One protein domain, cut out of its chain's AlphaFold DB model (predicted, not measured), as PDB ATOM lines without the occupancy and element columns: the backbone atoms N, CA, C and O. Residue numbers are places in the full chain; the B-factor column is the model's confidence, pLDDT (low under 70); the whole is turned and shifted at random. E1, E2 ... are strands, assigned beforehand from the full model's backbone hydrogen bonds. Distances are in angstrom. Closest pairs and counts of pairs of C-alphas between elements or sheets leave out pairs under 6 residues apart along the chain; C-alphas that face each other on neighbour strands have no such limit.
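Overview. This is residues 453 to 588 of the 1270 residues of an uncharacterized protein of Opitutus sp. ER46 (UniProt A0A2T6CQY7). Little regular structure, 52 of 136 printed residues in named elements, makes a sandwich: two twisted, antiparallel sheets face to face, E1-E4-E9-E6-E7 and E2-E3-E10-E5-E8, with a long loop, residues 466 to 491, at one end. Its ten strands, E1 to E10 along the chain, include a jelly roll, one long hairpin wound over both sheets: E3 with E10, E4 with E9, E5 with E8, E6 with E7. The class is all strand; the whole is compact, radius of gyration of the C-alphas 14.3 A, spanning 39 by 33 by 29 A.

Arrangement. E1, residues 456 to 460, is antiparallel to its neighbour E4, residues 505 to 509; N 460 and O 506, 2.9 A apart, are within hydrogen-bond range. E2, residues 463 to 465, and E3, residues 492 to 494, form a hairpin, with N 463 and O 494 within hydrogen-bond range at 2.8 A.

Along the chain. E1 begins at C-alpha 456 (587.009, 279.251, 462.596). E5, residues 519 to 526, spans 22.0 A; E6, 533 to 539, 19.6 A; E7 is 545 to 548; E8, 559 to 564, spans 16.9 A; E9, 570 to 576, 19.9 A. E10, residues 583 to 586, ends at C-alpha 586 (577.150, 271.001, 463.405).

Size, cuts and confidence. The printed part has no cut; the link E2 to E3 is long. Residues 468 to 478, 498 to 503 and 552 to 556 have pLDDT under 70.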
ATOM      1  N   PRO A 453     576.606 280.584 459.239       87.56
ATOM      2  CA  PRO A 453     577.977 280.355 458.803       87.56
ATOM      3  C   PRO A 453     578.939 280.447 459.986       87.56
ATOM      4  O   PRO A 453     578.892 281.401 460.761       87.56
ATOM      5  N   LEU A 454     579.804 279.443 460.124       89.50
ATOM      6  CA  LEU A 454     580.833 279.410 461.153       89.50
ATOM      7  C   LEU A 454     582.207 279.395 460.494       89.50
ATOM      8  O   LEU A 454     582.631 278.369 459.962       89.50
ATOM      9  N   GLU A 455     582.903 280.522 460.590       88.12
ATOM     10  CA  GLU A 455     584.311 280.622 460.221       88.12
ATOM     11  C   GLU A 455     585.179 280.418 461.469       88.12
ATOM     12  O   GLU A 455     584.959 281.098 462.481       88.12
ATOM     13  N   PRO A 456     586.136 279.474 461.456       90.19
ATOM     14  CA  PRO A 456     587.009 279.251 462.596       90.19
ATOM     15  C   PRO A 456     588.009 280.405 462.736       90.19
ATOM     16  O   PRO A 456     588.751 280.720 461.810       90.19
ATOM     17  N   ALA A 457     588.070 281.009 463.921       91.12
ATOM     18  CA  ALA A 457     589.202 281.833 464.341       91.12
ATOM     19  C   ALA A 457     590.378 280.955 464.809       91.12
ATOM     20  O   ALA A 457     591.536 281.337 464.666       91.12
ATOM     21  N   ARG A 458     590.077 279.768 465.356       89.62
ATOM     22  CA  ARG A 458     591.037 278.737 465.778       89.62
ATOM     23  C   ARG A 458     590.390 277.356 465.639       89.62
ATOM     24  O   ARG A 458     589.208 277.216 465.936       89.62
ATOM     25  N   ALA A 459     591.125 276.348 465.177       87.56
ATOM     26  CA  ALA A 459     590.606 274.988 464.976       87.56
ATOM     27  C   ALA A 459     591.701 273.932 465.205       87.56
ATOM     28  O   ALA A 459     592.051 273.167 464.310       87.56
ATOM     29  N   GLU A 460     592.280 273.916 466.402       88.81
ATOM     30  CA  GLU A 460     593.300 272.933 466.779       88.81
ATOM     31  C   GLU A 460     592.622 271.631 467.208       88.81
ATOM     32  O   GLU A 460     591.722 271.655 468.040       88.81
ATOM     33  N   GLY A 461     593.029 270.493 466.640       86.19
ATOM     34  CA  GLY A 461     592.480 269.177 466.992       86.19
ATOM     35  C   GLY A 461     591.064 268.888 466.472       86.19
ATOM     36  O   GLY A 461     590.548 267.807 466.728       86.19
ATOM     37  N   PHE A 462     590.447 269.797 465.706       89.94
ATOM     38  CA  PHE A 462     589.112 269.621 465.120       89.94
ATOM     39  C   PHE A 462     589.148 269.608 463.588       89.94
ATOM     40  O   PHE A 462     589.629 270.546 462.956       89.94
ATOM     41  N   THR A 463     588.538 268.590 462.980       89.00
ATOM     42  CA  THR A 463     588.456 268.440 461.518       89.00
ATOM     43  C   THR A 463     587.081 268.838 460.994       89.00
ATOM     44  O   THR A 463     586.054 268.385 461.507       89.00
ATOM     45  N   ARG A 464     587.059 269.665 459.940       89.00
ATOM     46  CA  ARG A 464     585.842 270.078 459.226       89.00
ATOM     47  C   ARG A 464     585.368 268.979 458.272       89.00
ATOM     48  O   ARG A 464     586.137 268.505 457.443       89.00
ATOM     49  N   ASN A 465     584.082 268.652 458.326       85.50
ATOM     50  CA  ASN A 465     583.420 267.663 457.481       85.50
ATOM     51  C   ASN A 465     582.228 268.288 456.738       85.50
ATOM     52  O   ASN A 465     581.460 269.063 457.318       85.50
ATOM     53  N   TRP A 466     582.062 267.929 455.462       83.38
ATOM     54  CA  TRP A 466     580.962 268.368 454.597       83.38
ATOM     55  C   TRP A 466     580.652 267.302 453.541       83.38
ATOM     56  O   TRP A 466     581.563 266.827 452.866       83.38
ATOM     57  N   VAL A 467     579.375 266.942 453.388       76.62
ATOM     58  CA  VAL A 467     578.902 265.934 452.419       76.62
ATOM     59  C   VAL A 467     577.534 266.347 451.875       76.62
ATOM     60  O   VAL A 467     576.716 266.870 452.633       76.62
ATOM     61  N   THR A 468     577.244 266.083 450.596       69.56
ATOM     62  CA  THR A 468     575.889 266.221 450.021       69.56
ATOM     63  C   THR A 468     575.260 264.843 449.763       69.56
ATOM     64  O   THR A 468     575.993 263.880 449.556       69.56
ATOM     65  N   PRO A 469     573.918 264.700 449.739       65.06
ATOM     66  CA  PRO A 469     573.252 263.407 449.521       65.06
ATOM     67  C   PRO A 469     573.657 262.683 448.227       65.06
ATOM     68  O   PRO A 469     573.619 261.457 448.178       65.06
ATOM     69  N   ARG A 470     574.038 263.434 447.183       62.91
ATOM     70  CA  ARG A 470     574.429 262.898 445.868       62.91
ATOM     71  C   ARG A 470     575.925 262.631 445.706       62.91
ATOM     72  O   ARG A 470     576.309 262.007 444.721       62.91
ATOM     73  N   THR A 471     576.771 263.071 446.636       56.28
ATOM     74  CA  THR A 471     578.200 262.743 446.592       56.28
ATOM     75  C   THR A 471     578.465 261.517 447.467       56.28
ATOM     76  O   THR A 471     578.214 261.569 448.672       56.28
ATOM     77  N   PRO A 472     578.967 260.393 446.917       44.69
ATOM     78  CA  PRO A 472     579.493 259.320 447.747       44.69
ATOM     79  C   PRO A 472     580.726 259.863 448.467       44.69
ATOM     80  O   PRO A 472     581.807 259.959 447.890       44.69
ATOM     81  N   ALA A 473     580.562 260.285 449.717       48.44
ATOM     82  CA  ALA A 473     581.710 260.671 450.514       48.44
ATOM     83  C   ALA A 473     582.544 259.412 450.810       48.44
ATOM     84  O   ALA A 473     581.982 258.411 451.275       48.44
ATOM     85  N   PRO A 474     583.873 259.439 450.600       49.25
ATOM     86  CA  PRO A 474     584.741 258.494 451.284       49.25
ATOM     87  C   PRO A 474     584.433 258.587 452.783       49.25
ATOM     88  O   PRO A 474     584.200 259.689 453.285       49.25
ATOM     89  N   ARG A 475     584.384 257.451 453.498       53.81
ATOM     90  CA  ARG A 475     584.220 257.455 454.965       53.81
ATOM     91  C   ARG A 475     585.226 258.466 455.526       53.81
ATOM     92  O   ARG A 475     586.418 258.254 455.295       53.81
ATOM     93  N   PRO A 476     584.803 259.563 456.178       52.56
ATOM     94  CA  PRO A 476     585.764 260.532 456.669       52.56
ATOM     95  C   PRO A 476     586.617 259.822 457.719       52.56
ATOM     96  O   PRO A 476     586.120 259.434 458.770       52.56
ATOM     97  N   GLY A 477     587.897 259.601 457.413       52.53
ATOM     98  CA  GLY A 477     588.851 259.014 458.355       52.53
ATOM     99  C   GLY A 477     589.212 259.959 459.508       52.53
ATOM    100  O   GLY A 477     590.001 259.580 460.371       52.53
ATOM    101  N   HIS A 478     588.681 261.190 459.510       69.75
ATOM    102  CA  HIS A 478     589.092 262.284 460.388       69.75
ATOM    103  C   HIS A 478     587.880 263.134 460.819       69.75
ATOM    104  O   HIS A 478     587.059 263.547 460.004       69.75
ATOM    105  N   GLY A 479     587.772 263.423 462.113       80.62
ATOM    106  CA  GLY A 479     586.772 264.276 462.758       80.62
ATOM    107  C   GLY A 479     585.525 263.567 463.292       80.62
ATOM    108  O   GLY A 479     584.916 264.069 464.233       80.62
ATOM    109  N   LEU A 480     585.156 262.398 462.762       87.00
ATOM    110  CA  LEU A 480     584.013 261.597 463.225       87.00
ATOM    111  C   LEU A 480     584.448 260.164 463.557       87.00
ATOM    112  O   LEU A 480     585.344 259.627 462.909       87.00
ATOM    113  N   ALA A 481     583.797 259.533 464.539       84.25
ATOM    114  CA  ALA A 481     584.024 258.120 464.836       84.25
ATOM    115  C   ALA A 481     583.557 257.205 463.677       84.25
ATOM    116  O   ALA A 481     582.615 257.568 462.964       84.25
ATOM    117  N   PRO A 482     584.141 255.999 463.500       79.19
ATOM    118  CA  PRO A 482     583.844 255.114 462.364       79.19
ATOM    119  C   PRO A 482     582.372 254.702 462.210       79.19
ATOM    120  O   PRO A 482     581.929 254.370 461.111       79.19
ATOM    121  N   ASP A 483     581.616 254.701 463.305       78.75
ATOM    122  CA  ASP A 483     580.194 254.362 463.378       78.75
ATOM    123  C   ASP A 483     579.264 255.588 463.273       78.75
ATOM    124  O   ASP A 483     578.039 255.441 463.254       78.75
ATOM    125  N   THR A 484     579.824 256.799 463.177       83.50
ATOM    126  CA  THR A 484     579.074 258.055 463.081       83.50
ATOM    127  C   THR A 484     579.009 258.542 461.628       83.50
ATOM    128  O   THR A 484     579.994 259.068 461.110       83.50
ATOM    129  N   PRO A 485     577.854 258.424 460.945       82.25
ATOM    130  CA  PRO A 485     577.716 258.921 459.581       82.25
ATOM    131  C   PRO A 485     577.784 260.460 459.547       82.25
ATOM    132  O   PRO A 485     577.279 261.106 460.471       82.25
ATOM    133  N   PRO A 486     578.348 261.071 458.492       81.06
ATOM    134  CA  PRO A 486     578.350 262.524 458.336       81.06
ATOM    135  C   PRO A 486     576.925 263.072 458.184       81.06
ATOM    136  O   PRO A 486     576.047 262.412 457.623       81.06
ATOM    137  N   LEU A 487     576.690 264.298 458.665       83.31
ATOM    138  CA  LEU A 487     575.406 264.976 458.473       83.31
ATOM    139  C   LEU A 487     575.306 265.537 457.044       83.31
ATOM    140  O   LEU A 487     576.095 266.411 456.681       83.31
ATOM    141  N   PRO A 488     574.329 265.097 456.232       77.50
ATOM    142  CA  PRO A 488     574.196 265.567 454.860       77.50
ATOM    143  C   PRO A 488     573.770 267.039 454.806       77.50
ATOM    144  O   PRO A 488     572.851 267.474 455.515       77.50
ATOM    145  N   ALA A 489     574.436 267.788 453.924       80.50
ATOM    146  CA  ALA A 489     574.278 269.222 453.701       80.50
ATOM    147  C   ALA A 489     574.384 270.066 454.983       80.50
ATOM    148  O   ALA A 489     573.728 271.102 455.120       80.50
ATOM    149  N   ARG A 490     575.205 269.620 455.941       86.56
ATOM    150  CA  ARG A 490     575.594 270.392 457.124       86.56
ATOM    151  C   ARG A 490     577.102 270.348 457.290       86.56
ATOM    152  O   ARG A 490     577.714 269.287 457.201       86.56
ATOM    153  N   VAL A 491     577.696 271.508 457.558       88.19
ATOM    154  CA  VAL A 491     579.098 271.571 457.970       88.19
ATOM    155  C   VAL A 491     579.168 271.107 459.417       88.19
ATOM    156  O   VAL A 491     578.378 271.550 460.257       88.19
ATOM    157  N   THR A 492     580.094 270.198 459.693       90.25
ATOM    158  CA  THR A 492     580.357 269.697 461.042       90.25
ATOM    159  C   THR A 492     581.843 269.789 461.354       90.25
ATOM    160  O   THR A 492     582.673 269.736 460.449       90.25
ATOM    161  N   TRP A 493     582.175 269.919 462.630       92.19
ATOM    162  CA  TRP A 493     583.543 269.840 463.133       92.19
ATOM    163  C   TRP A 493     583.591 268.785 464.221       92.19
ATOM    164  O   TRP A 493     582.657 268.697 465.018       92.19
ATOM    165  N   GLY A 494     584.659 267.998 464.273       91.69
ATOM    166  CA  GLY A 494     584.832 267.035 465.352       91.69
ATOM    167  C   GLY A 494     586.279 266.674 465.632       91.69
ATOM    168  O   GLY A 494     587.148 266.883 464.785       91.69
ATOM    169  N   SER A 495     586.515 266.167 466.839       90.69
ATOM    170  CA  SER A 495     587.848 265.926 467.400       90.69
ATOM    171  C   SER A 495     588.391 264.509 467.186       90.69
ATOM    172  O   SER A 495     589.512 264.202 467.575       90.69
ATOM    173  N   PHE A 496     587.636 263.616 466.536       86.88
ATOM    174  CA  PHE A 496     588.077 262.230 466.350       86.88
ATOM    175  C   PHE A 496     589.289 262.141 465.399       86.88
ATOM    176  O   PHE A 496     589.204 262.552 464.242       86.88
ATOM    177  N   SER A 497     590.425 261.608 465.854       78.62
ATOM    178  CA  SER A 497     591.699 261.640 465.108       78.62
ATOM    179  C   SER A 497     592.028 260.320 464.388       78.62
ATOM    180  O   SER A 497     591.386 259.295 464.616       78.62
ATOM    181  N   THR A 498     593.085 260.308 463.562       64.25
ATOM    182  CA  THR A 498     593.658 259.076 462.969       64.25
ATOM    183  C   THR A 498     594.164 258.071 463.995       64.25
ATOM    184  O   THR A 498     594.158 256.874 463.723       64.25
ATOM    185  N   ALA A 499     594.589 258.542 465.168       61.03
ATOM    186  CA  ALA A 499     595.030 257.711 466.286       61.03
ATOM    187  C   ALA A 499     593.858 257.241 467.176       61.03
ATOM    188  O   ALA A 499     594.077 256.681 468.248       61.03
ATOM    189  N   GLY A 500     592.605 257.477 466.761       64.19
ATOM    190  CA  GLY A 500     591.409 257.211 467.557       64.19
ATOM    191  C   GLY A 500     591.069 258.370 468.498       64.19
ATOM    192  O   GLY A 500     591.104 259.535 468.095       64.19
ATOM    193  N   LEU A 501     590.744 258.051 469.755       69.81
ATOM    194  CA  LEU A 501     590.240 258.982 470.784       69.81
ATOM    195  C   LEU A 501     591.259 260.050 471.263       69.81
ATOM    196  O   LEU A 501     590.949 260.834 472.146       69.81
ATOM    197  N   ALA A 502     592.456 260.136 470.676       56.88
ATOM    198  CA  ALA A 502     593.554 260.986 471.152       56.88
ATOM    199  C   ALA A 502     593.514 262.472 470.701       56.88
ATOM    200  O   ALA A 502     594.511 263.181 470.847       56.88
ATOM    201  N   GLY A 503     592.410 262.958 470.124       64.75
ATOM    202  CA  GLY A 503     592.310 264.315 469.569       64.75
ATOM    203  C   GLY A 503     591.945 265.376 470.608       64.75
ATOM    204  O   GLY A 503     590.806 265.814 470.668       64.75
ATOM    205  N   ILE A 504     592.909 265.815 471.417       80.00
ATOM    206  CA  ILE A 504     592.734 266.970 472.316       80.00
ATOM    207  C   ILE A 504     592.860 268.255 471.486       80.00
ATOM    208  O   ILE A 504     593.757 268.377 470.649       80.00
ATOM    209  N   GLY A 505     591.977 269.227 471.711       87.88
ATOM    210  CA  GLY A 505     591.976 270.459 470.940       87.88
ATOM    211  C   GLY A 505     590.952 271.504 471.366       87.88
ATOM    212  O   GLY A 505     590.114 271.305 472.249       87.88
ATOM    213  N   GLU A 506     591.024 272.649 470.699       92.81
ATOM    214  CA  GLU A 506     590.100 273.764 470.849       92.81
ATOM    215  C   GLU A 506     589.661 274.246 469.469       92.81
ATOM    216  O   GLU A 506     590.477 274.573 468.602       92.81
ATOM    217  N   TRP A 507     588.349 274.352 469.298       94.50
ATOM    218  CA  TRP A 507     587.744 275.017 468.161       94.50
ATOM    219  C   TRP A 507     587.045 276.291 468.626       94.50
ATOM    220  O   TRP A 507     586.292 276.262 469.596       94.50
ATOM    221  N   ARG A 508     587.263 277.407 467.931       96.00
ATOM    222  CA  ARG A 508     586.677 278.715 468.237       96.00
ATOM    223  C   ARG A 508     586.222 279.414 466.963       96.00
ATOM    224  O   ARG A 508     587.002 279.540 466.019       96.00
ATOM    225  N   SER A 509     584.997 279.933 466.960       96.44
ATOM    226  CA  SER A 509     584.461 280.731 465.853       96.44
ATOM    227  C   SER A 509     584.955 282.183 465.869       96.44
ATOM    228  O   SER A 509     585.337 282.716 466.913       96.44
ATOM    229  N   GLN A 510     584.847 282.857 464.724       95.19
ATOM    230  CA  GLN A 510     584.771 284.321 464.658       95.19
ATOM    231  C   GLN A 510     583.528 284.850 465.414       95.19
ATOM    232  O   GLN A 510     582.594 284.072 465.658       95.19
ATOM    233  N   PRO A 511     583.491 286.140 465.811       94.69
ATOM    234  CA  PRO A 511     582.323 286.746 466.451       94.69
ATOM    235  C   PRO A 511     581.049 286.618 465.608       94.69
ATOM    236  O   PRO A 511     581.031 286.952 464.426       94.69
ATOM    237  N   ILE A 512     579.972 286.168 466.245       94.44
ATOM    238  CA  ILE A 512     578.645 285.989 465.656       94.44
ATOM    239  C   ILE A 512     577.728 287.073 466.218       94.44
ATOM    240  O   ILE A 512     577.661 287.286 467.433       94.44
ATOM    241  N   ALA A 513     577.015 287.769 465.332       91.56
ATOM    242  CA  ALA A 513     576.035 288.770 465.729       91.56
ATOM    243  C   ALA A 513     574.789 288.116 466.365       91.56
ATOM    244  O   ALA A 513     574.404 287.011 465.968       91.56
ATOM    245  N   PRO A 514     574.120 288.790 467.319       88.00
ATOM    246  CA  PRO A 514     572.830 288.347 467.831       88.00
ATOM    247  C   PRO A 514     571.808 288.153 466.711       88.00
ATOM    248  O   PRO A 514     571.720 288.941 465.771       88.00
ATOM    249  N   SER A 515     571.013 287.101 466.849       83.12
ATOM    250  CA  SER A 515     569.958 286.721 465.918       83.12
ATOM    251  C   SER A 515     568.589 287.177 466.435       83.12
ATOM    252  O   SER A 515     568.364 287.247 467.643       83.12
ATOM    253  N   ALA A 516     567.652 287.469 465.524       79.06
ATOM    254  CA  ALA A 516     566.262 287.779 465.878       79.06
ATOM    255  C   ALA A 516     565.487 286.551 466.403       79.06
ATOM    256  O   ALA A 516     564.409 286.686 466.986       79.06
ATOM    257  N   HIS A 517     566.020 285.342 466.205       84.88
ATOM    258  CA  HIS A 517     565.455 284.111 466.738       84.88
ATOM    259  C   HIS A 517     565.960 283.850 468.159       84.88
ATOM    260  O   HIS A 517     567.062 284.224 468.540       84.88
ATOM    261  N   ALA A 518     565.144 283.182 468.972       87.88
ATOM    262  CA  ALA A 518     565.444 283.023 470.393       87.88
ATOM    263  C   ALA A 518     566.371 281.838 470.712       87.88
ATOM    264  O   ALA A 518     566.921 281.782 471.815       87.88
ATOM    265  N   TRP A 519     566.516 280.874 469.797       94.44
ATOM    266  CA  TRP A 519     567.224 279.617 470.047       94.44
ATOM    267  C   TRP A 519     568.145 279.227 468.893       94.44
ATOM    268  O   TRP A 519     567.821 279.424 467.726       94.44
ATOM    269  N   LEU A 520     569.260 278.589 469.236       94.06
ATOM    270  CA  LEU A 520     570.139 277.871 468.320       94.06
ATOM    271  C   LEU A 520     569.972 276.373 468.549       94.06
ATOM    272  O   LEU A 520     569.952 275.912 469.695       94.06
ATOM    273  N   ARG A 521     569.889 275.613 467.459       93.44
ATOM    274  CA  ARG A 521     569.947 274.153 467.464       93.44
ATOM    275  C   ARG A 521     571.262 273.691 466.853       93.44
ATOM    276  O   ARG A 521     571.519 273.950 465.681       93.44
ATOM    277  N   PHE A 522     572.011 272.917 467.622       93.12
ATOM    278  CA  PHE A 522     573.167 272.150 467.170       93.12
ATOM    279  C   PHE A 522     572.771 270.687 466.994       93.12
ATOM    280  O   PHE A 522     571.920 270.186 467.730       93.12
ATOM    281  N   ASP A 523     573.402 269.981 466.066       91.38
ATOM    282  CA  ASP A 523     573.433 268.522 466.065       91.38
ATOM    283  C   ASP A 523     574.802 268.086 466.610       91.38
ATOM    284  O   ASP A 523     575.828 268.554 466.128       91.38
ATOM    285  N   ILE A 524     574.818 267.233 467.638       91.88
ATOM    286  CA  ILE A 524     576.010 266.860 468.418       91.88
ATOM    287  C   ILE A 524     576.250 265.346 468.377       91.88
ATOM    288  O   ILE A 524     575.317 264.579 468.619       91.88
ATOM    289  N   ALA A 525     577.494 264.915 468.192       89.62
ATOM    290  CA  ALA A 525     577.950 263.536 468.379       89.62
ATOM    291  C   ALA A 525     579.069 263.453 469.440       89.62
ATOM    292  O   ALA A 525     579.633 264.473 469.839       89.62
ATOM    293  N   GLY A 526     579.360 262.247 469.932       87.69
ATOM    294  CA  GLY A 526     580.355 262.022 470.993       87.69
ATOM    295  C   GLY A 526     579.829 262.291 472.412       87.69
ATOM    296  O   GLY A 526     578.614 262.304 472.643       87.69
ATOM    297  N   GLN A 527     580.733 262.484 473.376       87.62
ATOM    298  CA  GLN A 527     580.442 262.523 474.821       87.62
ATOM    299  C   GLN A 527     580.211 263.939 475.392       87.62
ATOM    300  O   GLN A 527     580.443 264.165 476.576       87.62
ATOM    301  N   LEU A 528     579.720 264.893 474.585       85.38
ATOM    302  CA  LEU A 528     579.454 266.270 475.035       85.38
ATOM    303  C   LEU A 528     578.716 266.318 476.389       85.38
ATOM    304  O   LEU A 528     577.652 265.711 476.536       85.38
ATOM    305  N   GLY A 529     579.250 267.091 477.339       74.06
ATOM    306  CA  GLY A 529     578.685 267.265 478.681       74.06
ATOM    307  C   GLY A 529     579.289 266.348 479.748       74.06
ATOM    308  O   GLY A 529     578.983 266.519 480.927       74.06
ATOM    309  N   GLU A 530     580.154 265.404 479.369       84.25
ATOM    310  CA  GLU A 530     581.037 264.730 480.319       84.25
ATOM    311  C   GLU A 530     582.298 265.578 480.609       84.25
ATOM    312  O   GLU A 530     582.668 266.427 479.795       84.25
ATOM    313  N   PRO A 531     582.981 265.385 481.758       82.81
ATOM    314  CA  PRO A 531     584.200 266.134 482.079       82.81
ATOM    315  C   PRO A 531     585.242 266.126 480.946       82.81
ATOM    316  O   PRO A 531     585.537 265.084 480.375       82.81
ATOM    317  N   GLY A 532     585.818 267.279 480.616       84.75
ATOM    318  CA  GLY A 532     586.852 267.375 479.578       84.75
ATOM    319  C   GLY A 532     586.342 267.601 478.152       84.75
ATOM    320  O   GLY A 532     587.141 268.014 477.324       84.75
ATOM    321  N   VAL A 533     585.043 267.447 477.864       89.88
ATOM    322  CA  VAL A 533     584.455 267.789 476.553       89.88
ATOM    323  C   VAL A 533     583.305 268.790 476.697       89.88
ATOM    324  O   VAL A 533     582.281 268.499 477.321       89.88
ATOM    325  N   SER A 534     583.442 269.981 476.106       92.50
ATOM    326  CA  SER A 534     582.432 271.045 476.208       92.50
ATOM    327  C   SER A 534     582.192 271.798 474.900       92.50
ATOM    328  O   SER A 534     583.009 271.790 473.982       92.50
ATOM    329  N   LEU A 535     581.020 272.427 474.819       95.12
ATOM    330  CA  LEU A 535     580.606 273.328 473.752       95.12
ATOM    331  C   LEU A 535     579.907 274.514 474.416       95.12
ATOM    332  O   LEU A 535     578.907 274.349 475.117       95.12
ATOM    333  N   GLU A 536     580.460 275.701 474.238       95.56
ATOM    334  CA  GLU A 536     580.160 276.892 475.024       95.56
ATOM    335  C   GLU A 536     579.978 278.111 474.119       95.56
ATOM    336  O   GLU A 536     580.542 278.202 473.030       95.56
ATOM    337  N   LEU A 537     579.155 279.051 474.575       96.00
ATOM    338  CA  LEU A 537     578.956 280.356 473.962       96.00
ATOM    339  C   LEU A 537     579.578 281.388 474.899       96.00
ATOM    340  O   LEU A 537     579.137 281.511 476.046       96.00
ATOM    341  N   LEU A 538     580.582 282.121 474.422       96.88
ATOM    342  CA  LEU A 538     581.288 283.152 475.186       96.88
ATOM    343  C   LEU A 538     581.010 284.545 474.610       96.88
ATOM    344  O   LEU A 538     580.801 284.688 473.408       96.88
ATOM    345  N   ASP A 539     581.054 285.575 475.447       95.69
ATOM    346  CA  ASP A 539     581.056 286.982 475.041       95.69
ATOM    347  C   ASP A 539     582.231 287.248 474.090       95.69
ATOM    348  O   ASP A 539     583.380 286.939 474.417       95.69
ATOM    349  N   ALA A 540     581.952 287.811 472.911       93.69
ATOM    350  CA  ALA A 540     582.981 288.072 471.912       93.69
ATOM    351  C   ALA A 540     584.007 289.132 472.359       93.69
ATOM    352  O   ALA A 540     585.166 289.043 471.959       93.69
ATOM    353  N   ALA A 541     583.601 290.104 473.180       92.06
ATOM    354  CA  ALA A 541     584.460 291.173 473.682       92.06
ATOM    355  C   ALA A 541     585.164 290.779 474.986       92.06
ATOM    356  O   ALA A 541     586.365 290.993 475.131       92.06
ATOM    357  N   SER A 542     584.426 290.200 475.937       92.62
ATOM    358  CA  SER A 542     584.941 289.950 477.289       92.62
ATOM    359  C   SER A 542     585.445 288.519 477.520       92.62
ATOM    360  O   SER A 542     586.038 288.252 478.563       92.62
ATOM    361  N   GLY A 543     585.131 287.568 476.632       90.56
ATOM    362  CA  GLY A 543     585.428 286.140 476.812       90.56
ATOM    363  C   GLY A 543     584.626 285.443 477.920       90.56
ATOM    364  O   GLY A 543     584.914 284.297 478.258       90.56
ATOM    365  N   LYS A 544     583.625 286.106 478.513       94.12
ATOM    366  CA  LYS A 544     582.818 285.553 479.610       94.12
ATOM    367  C   LYS A 544     581.857 284.483 479.095       94.12
ATOM    368  O   LYS A 544     581.175 284.701 478.101       94.12
ATOM    369  N   LEU A 545     581.726 283.370 479.817       95.44
ATOM    370  CA  LEU A 545     580.735 282.334 479.517       95.44
ATOM    371  C   LEU A 545     579.303 282.885 479.589       95.44
ATOM    372  O   LEU A 545     578.875 283.394 480.627       95.44
ATOM    373  N   LEU A 546     578.562 282.752 478.488       95.19
ATOM    374  CA  LEU A 546     577.158 283.151 478.364       95.19
ATOM    375  C   LEU A 546     576.220 281.951 478.485       95.19
ATOM    376  O   LEU A 546     575.192 282.040 479.155       95.19
ATOM    377  N   ALA A 547     576.563 280.833 477.843       94.06
ATOM    378  CA  ALA A 547     575.783 279.603 477.917       94.06
ATOM    379  C   ALA A 547     576.630 278.370 477.588       94.06
ATOM    380  O   ALA A 547     577.542 278.432 476.770       94.06
ATOM    381  N   THR A 548     576.269 277.227 478.164       92.12
ATOM    382  CA  THR A 548     576.840 275.919 477.815       92.12
ATOM    383  C   THR A 548     575.809 275.111 477.036       92.12
ATOM    384  O   THR A 548     574.631 275.064 477.403       92.12
ATOM    385  N   VAL A 549     576.240 274.464 475.958       91.56
ATOM    386  CA  VAL A 549     575.398 273.605 475.126       91.56
ATOM    387  C   VAL A 549     575.396 272.197 475.715       91.56
ATOM    388  O   VAL A 549     576.421 271.523 475.762       91.56
ATOM    389  N   GLY A 550     574.227 271.741 476.167       82.12
ATOM    390  CA  GLY A 550     574.027 270.377 476.659       82.12
ATOM    391  C   GLY A 550     573.295 269.510 475.630       82.12
ATOM    392  O   GLY A 550     572.344 269.993 475.003       82.12
ATOM    393  N   PRO A 551     573.673 268.231 475.447       73.56
ATOM    394  CA  PRO A 551     572.955 267.348 474.535       73.56
ATOM    395  C   PRO A 551     571.526 267.107 475.033       73.56
ATOM    396  O   PRO A 551     571.298 266.857 476.219       73.56
ATOM    397  N   ALA A 552     570.544 267.104 474.128       64.75
ATOM    398  CA  ALA A 552     569.236 266.572 474.484       64.75
ATOM    399  C   ALA A 552     569.262 265.035 474.530       64.75
ATOM    400  O   ALA A 552     570.075 264.375 473.880       64.75
ATOM    401  N   SER A 553     568.322 264.444 475.270       57.41
ATOM    402  CA  SER A 553     568.121 262.994 475.285       57.41
ATOM    403  C   SER A 553     567.809 262.466 473.875       57.41
ATOM    404  O   SER A 553     566.839 262.912 473.260       57.41
ATOM    405  N   GLY A 554     568.585 261.498 473.383       56.12
ATOM    406  CA  GLY A 554     568.400 260.862 472.074       56.12
ATOM    407  C   GLY A 554     569.222 259.577 471.945       56.12
ATOM    408  O   GLY A 554     570.174 259.385 472.696       56.12
ATOM    409  N   THR A 555     568.833 258.687 471.026       48.06
ATOM    410  CA  THR A 555     569.423 257.339 470.845       48.06
ATOM    411  C   THR A 555     570.128 257.161 469.492       48.06
ATOM    412  O   THR A 555     570.185 256.049 468.977       48.06
ATOM    413  N   GLY A 556     570.590 258.248 468.874       64.62
ATOM    414  CA  GLY A 556     571.300 258.232 467.593       64.62
ATOM    415  C   GLY A 556     572.717 258.796 467.721       64.62
ATOM    416  O   GLY A 556     573.014 259.428 468.738       64.62
ATOM    417  N   PRO A 557     573.565 258.600 466.695       81.06
ATOM    418  CA  PRO A 557     574.936 259.111 466.696       81.06
ATOM    419  C   PRO A 557     574.968 260.646 466.747       81.06
ATOM    420  O   PRO A 557     575.819 261.214 467.417       81.06
ATOM    421  N   TRP A 558     573.977 261.307 466.135       86.06
ATOM    422  CA  TRP A 558     573.743 262.746 466.254       86.06
ATOM    423  C   TRP A 558     572.526 263.037 467.139       86.06
ATOM    424  O   TRP A 558     571.438 262.487 466.942       86.06
ATOM    425  N   ARG A 559     572.704 263.926 468.117       87.69
ATOM    426  CA  ARG A 559     571.705 264.364 469.097       87.69
ATOM    427  C   ARG A 559     571.524 265.872 468.985       87.69
ATOM    428  O   ARG A 559     572.492 266.615 469.066       87.69
ATOM    429  N   ALA A 560     570.286 266.332 468.840       87.88
ATOM    430  CA  ALA A 560     570.014 267.766 468.831       87.88
ATOM    431  C   ALA A 560     570.297 268.382 470.214       87.88
ATOM    432  O   ALA A 560     569.900 267.821 471.236       87.88
ATOM    433  N   ALA A 561     570.914 269.554 470.250       90.12
ATOM    434  CA  ALA A 561     571.106 270.377 471.436       90.12
ATOM    435  C   ALA A 561     570.538 271.771 471.173       90.12
ATOM    436  O   ALA A 561     570.662 272.286 470.066       90.12
ATOM    437  N   TYR A 562     569.893 272.366 472.176       91.56
ATOM    438  CA  TYR A 562     569.245 273.671 472.049       91.56
ATOM    439  C   TYR A 562     569.796 274.622 473.103       91.56
ATOM    440  O   TYR A 562     569.844 274.273 474.282       91.56
ATOM    441  N   VAL A 563     570.161 275.828 472.687       93.81
ATOM    442  CA  VAL A 563     570.652 276.892 473.568       93.81
ATOM    443  C   VAL A 563     569.997 278.210 473.174       93.81
ATOM    444  O   VAL A 563     569.663 278.407 472.007       93.81
ATOM    445  N   ARG A 564     569.753 279.101 474.138       94.12
ATOM    446  CA  ARG A 564     569.222 280.432 473.821       94.12
ATOM    447  C   ARG A 564     570.281 281.257 473.098       94.12
ATOM    448  O   ARG A 564     571.452 281.194 473.463       94.12
ATOM    449  N   VAL A 565     569.853 282.038 472.109       94.12
ATOM    450  CA  VAL A 565     570.713 283.022 471.440       94.12
ATOM    451  C   VAL A 565     571.102 284.103 472.459       94.12
ATOM    452  O   VAL A 565     570.209 284.672 473.096       94.12
ATOM    453  N   PRO A 566     572.400 284.389 472.652       94.19
ATOM    454  CA  PRO A 566     572.832 285.510 473.475       94.19
ATOM    455  C   PRO A 566     572.398 286.865 472.900       94.19
ATOM    456  O   PRO A 566     572.404 287.068 471.691       94.19
ATOM    457  N   ALA A 567     572.062 287.818 473.774       91.69
ATOM    458  CA  ALA A 567     571.605 289.159 473.378       91.69
ATOM    459  C   ALA A 567     572.726 290.077 472.845       91.69
ATOM    460  O   ALA A 567     572.461 291.176 472.367       91.69
ATOM    461  N   GLN A 568     573.972 289.633 472.949       93.38
ATOM    462  CA  GLN A 568     575.193 290.366 472.625       93.38
ATOM    463  C   GLN A 568     576.071 289.510 471.702       93.38
ATOM    464  O   GLN A 568     575.900 288.287 471.706       93.38
ATOM    465  N   PRO A 569     576.993 290.103 470.920       95.19
ATOM    466  CA  PRO A 569     577.893 289.340 470.063       95.19
ATOM    467  C   PRO A 569     578.648 288.261 470.847       95.19
ATOM    468  O   PRO A 569     579.153 288.509 471.945       95.19
ATOM    469  N   PHE A 570     578.711 287.055 470.291       95.94
ATOM    470  CA  PHE A 570     579.255 285.886 470.978       95.94
ATOM    471  C   PHE A 570     580.129 285.040 470.051       95.94
ATOM    472  O   PHE A 570     580.015 285.110 468.831       95.94
ATOM    473  N   VAL A 571     581.005 284.228 470.632       96.56
ATOM    474  CA  VAL A 571     581.787 283.203 469.930       96.56
ATOM    475  C   VAL A 571     581.366 281.822 470.417       96.56
ATOM    476  O   VAL A 571     581.000 281.652 471.581       96.56
ATOM    477  N   ILE A 572     581.421 280.832 469.531       96.50
ATOM    478  CA  ILE A 572     581.208 279.426 469.873       96.50
ATOM    479  C   ILE A 572     582.577 278.794 470.092       96.50
ATOM    480  O   ILE A 572     583.452 278.912 469.233       96.50
ATOM    481  N   VAL A 573     582.751 278.129 471.230       95.69
ATOM    482  CA  VAL A 573     583.994 277.452 471.602       95.69
ATOM    483  C   VAL A 573     583.698 275.998 471.937       95.69
ATOM    484  O   VAL A 573     582.829 275.716 472.759       95.69
ATOM    485  N   ALA A 574     584.409 275.076 471.298       94.62
ATOM    486  CA  ALA A 574     584.380 273.658 471.617       94.62
ATOM    487  C   ALA A 574     585.738 273.233 472.175       94.62
ATOM    488  O   ALA A 574     586.777 273.548 471.591       94.62
ATOM    489  N   HIS A 575     585.729 272.505 473.287       92.94
ATOM    490  CA  HIS A 575     586.931 271.969 473.910       92.94
ATOM    491  C   HIS A 575     586.868 270.454 473.963       92.94
ATOM    492  O   HIS A 575     585.881 269.898 474.444       92.94
ATOM    493  N   ASP A 576     587.959 269.817 473.554       91.06
ATOM    494  CA  ASP A 576     588.249 268.426 473.860       91.06
ATOM    495  C   ASP A 576     589.566 268.355 474.632       91.06
ATOM    496  O   ASP A 576     590.619 268.743 474.132       91.06
ATOM    497  N   ARG A 577     589.500 267.944 475.895       89.62
ATOM    498  CA  ARG A 577     590.635 267.881 476.822       89.62
ATOM    499  C   ARG A 577     590.890 266.466 477.339       89.62
ATOM    500  O   ARG A 577     591.658 266.311 478.285       89.62
ATOM    501  N   ASP A 578     590.241 265.452 476.768       83.50
ATOM    502  CA  ASP A 578     590.295 264.073 477.257       83.50
ATOM    503  C   ASP A 578     590.635 263.109 476.111       83.50
ATOM    504  O   ASP A 578     589.852 262.915 475.188       83.50
ATOM    505  N   ALA A 579     591.794 262.450 476.203       82.06
ATOM    506  CA  ALA A 579     592.294 261.514 475.190       82.06
ATOM    507  C   ALA A 579     591.494 260.195 475.076       82.06
ATOM    508  O   ALA A 579     591.869 259.295 474.317       82.06
ATOM    509  N   HIS A 580     590.429 260.029 475.860       84.94
ATOM    510  CA  HIS A 580     589.521 258.887 475.809       84.94
ATOM    511  C   HIS A 580     588.114 259.270 475.341       84.94
ATOM    512  O   HIS A 580     587.211 258.426 475.337       84.94
ATOM    513  N   ARG A 581     587.899 260.531 474.962       87.25
ATOM    514  CA  ARG A 581     586.598 261.058 474.548       87.25
ATOM    515  C   ARG A 581     586.734 261.754 473.207       87.25
ATOM    516  O   ARG A 581     587.818 261.893 472.661       87.25
ATOM    517  N   TRP A 582     585.591 262.085 472.630       89.50
ATOM    518  CA  TRP A 582     585.543 262.942 471.463       89.50
ATOM    519  C   TRP A 582     584.221 263.696 471.428       89.50
ATOM    520  O   TRP A 582     583.230 263.297 472.054       89.50
ATOM    521  N   LEU A 583     584.181 264.777 470.659       91.25
ATOM    522  CA  LEU A 583     582.945 265.483 470.363       91.25
ATOM    523  C   LEU A 583     582.919 265.912 468.900       91.25
ATOM    524  O   LEU A 583     583.944 266.250 468.309       91.25
ATOM    525  N   ALA A 584     581.725 265.940 468.322       91.19
ATOM    526  CA  ALA A 584     581.481 266.643 467.074       91.19
ATOM    527  C   ALA A 584     580.195 267.452 467.153       91.19
ATOM    528  O   ALA A 584     579.260 267.092 467.870       91.19
ATOM    529  N   PHE A 585     580.142 268.547 466.408       93.38
ATOM    530  CA  PHE A 585     578.992 269.437 466.368       93.38
ATOM    531  C   PHE A 585     578.773 269.995 464.960       93.38
ATOM    532  O   PHE A 585     579.711 270.147 464.175       93.38
ATOM    533  N   SER A 586     577.519 270.293 464.630       92.81
ATOM    534  CA  SER A 586     577.150 271.001 463.405       92.81
ATOM    535  C   SER A 586     577.205 272.512 463.585       92.81
ATOM    536  O   SER A 586     577.014 273.020 464.690       92.81
ATOM    537  N   ALA A 587     577.319 273.246 462.477       92.06
ATOM    538  CA  ALA A 587     576.920 274.651 462.469       92.06
ATOM    539  C   ALA A 587     575.464 274.778 462.972       92.06
ATOM    540  O   ALA A 587     574.627 273.928 462.624       92.06
ATOM    541  N   PRO A 588     575.145 275.769 463.826       93.56
ATOM    542  CA  PRO A 588     573.821 275.874 464.404       93.56
ATOM    543  C   PRO A 588     572.808 276.387 463.386       93.56
ATOM    544  O   PRO A 588     573.120 277.187 462.506       93.56
TER     545      PRO A 588